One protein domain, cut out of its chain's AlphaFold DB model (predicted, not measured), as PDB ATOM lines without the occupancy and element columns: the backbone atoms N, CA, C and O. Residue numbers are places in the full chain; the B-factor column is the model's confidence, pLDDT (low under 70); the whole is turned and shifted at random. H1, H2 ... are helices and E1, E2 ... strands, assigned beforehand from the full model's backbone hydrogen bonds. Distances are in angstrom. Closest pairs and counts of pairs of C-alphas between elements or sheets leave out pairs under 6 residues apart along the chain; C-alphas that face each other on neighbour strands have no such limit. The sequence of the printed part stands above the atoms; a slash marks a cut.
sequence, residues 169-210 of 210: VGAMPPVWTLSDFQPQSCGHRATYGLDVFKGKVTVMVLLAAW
ATOM      1  N   VAL A 169      29.914  -8.532 -52.933       80.38
ATOM      2  CA  VAL A 169      30.319  -9.785 -52.291       80.38
ATOM      3  C   VAL A 169      31.718  -9.607 -51.693       80.38
ATOM      4  O   VAL A 169      32.652  -9.200 -52.378       80.38
ATOM      5  N   GLY A 170      31.858  -9.874 -50.391       82.69
ATOM      6  CA  GLY A 170      33.112  -9.692 -49.651       82.69
ATOM      7  C   GLY A 170      33.341  -8.284 -49.086       82.69
ATOM      8  O   GLY A 170      34.275  -8.100 -48.304       82.69
ATOM      9  N   ALA A 171      32.490  -7.302 -49.406       84.00
ATOM     10  CA  ALA A 171      32.530  -6.004 -48.741       84.00
ATOM     11  C   ALA A 171      32.174  -6.142 -47.253       84.00
ATOM     12  O   ALA A 171      31.368  -6.986 -46.851       84.00
ATOM     13  N   MET A 172      32.774  -5.289 -46.420       81.50
ATOM     14  CA  MET A 172      32.410  -5.234 -45.009       81.50
ATOM     15  C   MET A 172      30.947  -4.782 -44.891       81.50
ATOM     16  O   MET A 172      30.588  -3.767 -45.497       81.50
ATOM     17  N   PRO A 173      30.100  -5.496 -44.126       77.50
ATOM     18  CA  PRO A 173      28.705  -5.116 -43.986       77.50
ATOM     19  C   PRO A 173      28.598  -3.715 -43.367       77.50
ATOM     20  O   PRO A 173      29.400  -3.366 -42.490       77.50
ATOM     21  N   PRO A 174      27.618  -2.900 -43.794       82.19
ATOM     22  CA  PRO A 174      27.433  -1.566 -43.244       82.19
ATOM     23  C   PRO A 174      27.094  -1.647 -41.755       82.19
ATOM     24  O   PRO A 174      26.385  -2.550 -41.316       82.19
ATOM     25  N   VAL A 175      27.564  -0.675 -40.974       85.06
ATOM     26  CA  VAL A 175      27.178  -0.559 -39.564       85.06
ATOM     27  C   VAL A 175      25.707  -0.153 -39.495       85.06
ATOM     28  O   VAL A 175      25.328   0.893 -40.019       85.06
ATOM     29  N   TRP A 176      24.883  -0.962 -38.834       86.19
ATOM     30  CA  TRP A 176      23.482  -0.641 -38.569       86.19
ATOM     31  C   TRP A 176      23.086  -1.027 -37.144       86.19
ATOM     32  O   TRP A 176      23.761  -1.812 -36.475       86.19
ATOM     33  N   THR A 177      21.977  -0.442 -36.696       89.25
ATOM     34  CA  THR A 177      21.349  -0.689 -35.396       89.25
ATOM     35  C   THR A 177      19.853  -0.908 -35.591       89.25
ATOM     36  O   THR A 177      19.196  -0.089 -36.235       89.25
ATOM     37  N   LEU A 178      19.309  -1.989 -35.042       89.00
ATOM     38  CA  LEU A 178      17.886  -2.318 -35.060       89.00
ATOM     39  C   LEU A 178      17.291  -1.992 -33.697       89.00
ATOM     40  O   LEU A 178      17.733  -2.524 -32.682       89.00
ATOM     41  N   SER A 179      16.299  -1.108 -33.685       91.56
ATOM     42  CA  SER A 179      15.505  -0.821 -32.494       91.56
ATOM     43  C   SER A 179      14.268  -1.703 -32.509       91.56
ATOM     44  O   SER A 179      13.490  -1.657 -33.462       91.56
ATOM     45  N   ASP A 180      14.058  -2.461 -31.443       91.00
ATOM     46  CA  ASP A 180      12.842  -3.245 -31.275       91.00
ATOM     47  C   ASP A 180      11.729  -2.372 -30.689       91.00
ATOM     48  O   ASP A 180      11.852  -1.794 -29.610       91.00
ATOM     49  N   PHE A 181      10.645  -2.232 -31.443       90.94
ATOM     50  CA  PHE A 181       9.477  -1.436 -31.074       90.94
ATOM     51  C   PHE A 181       8.252  -2.300 -30.754       90.94
ATOM     52  O   PHE A 181       7.187  -1.753 -30.474       90.94
ATOM     53  N   GLN A 182       8.370  -3.631 -30.773       89.81
ATOM     54  CA  GLN A 182       7.247  -4.535 -30.540       89.81
ATOM     55  C   GLN A 182       6.912  -4.555 -29.042       89.81
ATOM     56  O   GLN A 182       7.758  -4.929 -28.238       89.81
ATOM     57  N   PRO A 183       5.700  -4.163 -28.610       88.06
ATOM     58  CA  PRO A 183       5.362  -4.136 -27.180       88.06
ATOM     59  C   PRO A 183       5.348  -5.521 -26.520       88.06
ATOM     60  O   PRO A 183       5.445  -5.624 -25.306       88.06
ATOM     61  N   GLN A 184       5.195  -6.574 -27.326       90.44
ATOM     62  CA  GLN A 184       5.098  -7.968 -26.882       90.44
ATOM     63  C   GLN A 184       6.459  -8.685 -26.863       90.44
ATOM     64  O   GLN A 184       6.530  -9.860 -26.500       90.44
ATOM     65  N   SER A 185       7.537  -8.026 -27.304       87.56
ATOM     66  CA  SER A 185       8.862  -8.634 -27.302       87.56
ATOM     67  C   SER A 185       9.531  -8.497 -25.936       87.56
ATOM     68  O   SER A 185       9.342  -7.526 -25.200       87.56
ATOM     69  N   CYS A 186      10.394  -9.458 -25.616       86.38
ATOM     70  CA  CYS A 186      11.218  -9.417 -24.404       86.38
ATOM     71  C   CYS A 186      12.279  -8.325 -24.426       86.38
ATOM     72  O   CYS A 186      12.838  -7.975 -23.390       86.38
ATOM     73  N   GLY A 187      12.570  -7.823 -25.621       86.56
ATOM     74  CA  GLY A 187      13.515  -6.758 -25.862       86.56
ATOM     75  C   GLY A 187      12.834  -5.468 -26.273       86.56
ATOM     76  O   GLY A 187      13.423  -4.729 -27.051       86.56
ATOM     77  N   HIS A 188      11.617  -5.177 -25.800       91.00
ATOM     78  CA  HIS A 188      10.956  -3.919 -26.133       91.00
ATOM     79  C   HIS A 188      11.884  -2.729 -25.824       91.00
ATOM     80  O   HIS A 188      12.318  -2.548 -24.685       91.00
ATOM     81  N   ARG A 189      12.185  -1.914 -26.846       91.75
ATOM     82  CA  ARG A 189      13.143  -0.785 -26.839       91.75
ATOM     83  C   ARG A 189      14.621  -1.162 -26.726       91.75
ATOM     84  O   ARG A 189      15.463  -0.274 -26.594       91.75
ATOM     85  N   ALA A 190      14.964  -2.441 -26.799       90.44
ATOM     86  CA  ALA A 190      16.344  -2.862 -26.952       90.44
ATOM     87  C   ALA A 190      16.871  -2.447 -28.331       90.44
ATOM     88  O   ALA A 190      16.133  -2.356 -29.317       90.44
ATOM     89  N   THR A 191      18.173  -2.181 -28.380       92.06
ATOM     90  CA  THR A 191      18.896  -1.876 -29.614       92.06
ATOM     91  C   THR A 191      19.885  -3.001 -29.888       92.06
ATOM     92  O   THR A 191      20.667  -3.359 -29.010       92.06
ATOM     93  N   TYR A 192      19.859  -3.540 -31.103       86.69
ATOM     94  CA  TYR A 192      20.713  -4.642 -31.545       86.69
ATOM     95  C   TYR A 192      21.610  -4.175 -32.689       86.69
ATOM     96  O   TYR A 192      21.124  -3.548 -33.631       86.69
ATOM     97  N   GLY A 193      22.907  -4.468 -32.631       89.44
ATOM     98  CA  GLY A 193      23.822  -4.268 -33.758       89.44
ATOM     99  C   GLY A 193      24.014  -5.542 -34.587       89.44
ATOM    100  O   GLY A 193      23.399  -6.575 -34.334       89.44
ATOM    101  N   LEU A 194      24.910  -5.492 -35.576       83.44
ATOM    102  CA  LEU A 194      25.374  -6.682 -36.316       83.44
ATOM    103  C   LEU A 194      26.183  -7.660 -35.462       83.44
ATOM    104  O   LEU A 194      26.364  -8.823 -35.819       83.44
ATOM    105  N   ASP A 195      26.739  -7.169 -34.367       85.19
ATOM    106  CA  ASP A 195      27.627  -7.889 -33.472       85.19
ATOM    107  C   ASP A 195      26.965  -9.115 -32.839       85.19
ATOM    108  O   ASP A 195      27.609 -10.162 -32.776       85.19
ATOM    109  N   VAL A 196      25.672  -9.049 -32.501       84.94
ATOM    110  CA  VAL A 196      24.927 -10.202 -31.946       84.94
ATOM    111  C   VAL A 196      24.731 -11.352 -32.943       84.94
ATOM    112  O   VAL A 196      24.398 -12.478 -32.555       84.94
ATOM    113  N   PHE A 197      24.951 -11.078 -34.231       84.38
ATOM    114  CA  PHE A 197      24.800 -12.023 -35.336       84.38
ATOM    115  C   PHE A 197      26.140 -12.570 -35.845       84.38
ATOM    116  O   PHE A 197      26.160 -13.446 -36.712       84.38
ATOM    117  N   LYS A 198      27.278 -12.096 -35.316       84.88
ATOM    118  CA  LYS A 198      28.600 -12.587 -35.725       84.88
ATOM    119  C   LYS A 198      28.716 -14.094 -35.492       84.88
ATOM    120  O   LYS A 198      28.380 -14.604 -34.428       84.88
ATOM    121  N   GLY A 199      29.206 -14.802 -36.509       87.75
ATOM    122  CA  GLY A 199      29.357 -16.259 -36.477       87.75
ATOM    123  C   GLY A 199      28.059 -17.048 -36.685       87.75
ATOM    124  O   GLY A 199      28.086 -18.270 -36.577       87.75
ATOM    125  N   LYS A 200      26.934 -16.388 -36.996       87.88
ATOM    126  CA  LYS A 200      25.647 -17.038 -37.281       87.88
ATOM    127  C   LYS A 200      25.178 -16.696 -38.692       87.88
ATOM    128  O   LYS A 200      25.228 -15.537 -39.105       87.88
ATOM    129  N   VAL A 201      24.663 -17.690 -39.416       86.62
ATOM    130  CA  VAL A 201      23.934 -17.440 -40.668       86.62
ATOM    131  C   VAL A 201      22.648 -16.699 -40.309       86.62
ATOM    132  O   VAL A 201      21.803 -17.233 -39.593       86.62
ATOM    133  N   THR A 202      22.527 -15.456 -40.768       83.81
ATOM    134  CA  THR A 202      21.423 -14.558 -40.411       83.81
ATOM    135  C   THR A 202      20.703 -14.121 -41.676       83.81
ATOM    136  O   THR A 202      21.336 -13.641 -42.613       83.81
ATOM    137  N   VAL A 203      19.380 -14.277 -41.695       85.62
ATOM    138  CA  VAL A 203      18.520 -13.803 -42.784       85.62
ATOM    139  C   VAL A 203      17.791 -12.554 -42.307       85.62
ATOM    140  O   VAL A 203      17.117 -12.586 -41.280       85.62
ATOM    141  N   MET A 204      17.919 -11.459 -43.054       80.12
ATOM    142  CA  MET A 204      17.178 -10.221 -42.812       80.12
ATOM    143  C   MET A 204      16.172  -9.980 -43.922       80.12
ATOM    144  O   MET A 204      16.518 -10.006 -45.099       80.12
ATOM    145  N   VAL A 205      14.927  -9.725 -43.526       85.12
ATOM    146  CA  VAL A 205      13.822  -9.448 -44.443       85.12
ATOM    147  C   VAL A 205      13.282  -8.060 -44.127       85.12
ATOM    148  O   VAL A 205      12.789  -7.819 -43.026       85.12
ATOM    149  N   LEU A 206      13.387  -7.140 -45.085       83.31
ATOM    150  CA  LEU A 206      12.780  -5.816 -44.986       83.31
ATOM    151  C   LEU A 206      11.366  -5.899 -45.561       83.31
ATOM    152  O   LEU A 206      11.187  -6.098 -46.760       83.31
ATOM    153  N   LEU A 207      10.366  -5.761 -44.695       86.19
ATOM    154  CA  LEU A 207       8.956  -5.761 -45.069       86.19
ATOM    155  C   LEU A 207       8.435  -4.323 -45.046       86.19
ATOM    156  O   LEU A 207       8.624  -3.608 -44.064       86.19
ATOM    157  N   ALA A 208       7.763  -3.900 -46.114       89.25
ATOM    158  CA  ALA A 208       6.989  -2.667 -46.097       89.25
ATOM    159  C   ALA A 208       5.629  -2.953 -45.444       89.25
ATOM    160  O   ALA A 208       4.860  -3.764 -45.959       89.25
ATOM    161  N   ALA A 209       5.343  -2.303 -44.318       80.31
ATOM    162  CA  ALA A 209       4.009  -2.296 -43.723       80.31
ATOM    163  C   ALA A 209       3.218  -1.092 -44.259       80.31
ATOM    164  O   ALA A 209       3.790  -0.014 -44.439       80.31
ATOM    165  N   TRP A 210       1.932  -1.301 -44.540       63.09
ATOM    166  CA  TRP A 210       0.963  -0.270 -44.921       63.09
ATOM    167  C   TRP A 210       0.012   0.006 -43.763       63.09
ATOM    168  O   TRP A 210      -0.368  -0.980 -43.088       63.09
TER     169      TRP A 210
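AT A GLANCE: This is residues 169 to 210 of the 210 residues of an uncharacterized protein of Myxococcales bacterium (UniProt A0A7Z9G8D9). Little of this domain is regular structure: a small antiparallel hairpin, E1 and E2, has a long loop at one end, a short helix, H1, at the other, and a tail whose residues 203 to 210 stick out. The printed part has 42 residues with E1, E2 and H1 in that order; the class is mixed, with only 10 residues in named elements. It is loose, with a radius of gyration of the C-alphas of 12.5 A, and spans 36 by 25 by 17 A.

IN THESE COORDINATES: Find C-alpha 177 at (21.349, -0.689, -35.396), where E1, residues 177 to 179, begins its 6.5 A. E2, residues 191 to 193, covers 6.9 A. H1, residues 194 to 197, covers 5.5 A, ending at (24.800, -12.023, -35.336).

HOW THE PARTS SIT: In the hairpin, E1 and E2 stand at 155 degrees; look for N 178 and O 192, within hydrogen-bond range at 2.8 A. The closest C-alphas of E1 and H1, Thr 177 and Leu 194, are 7.3 A apart. H1 is too short for an O i to N i+4 pair; its one O i to N i+3 pair is within range.

THE WHOLE: The farthest C-alphas, Gly 170 and Gln 184, are 36.1 A apart. The printed part has no cut. E1 to E2 is a long link, E2 to H1 a tight one. Only residue 210 has pLDDT under 70.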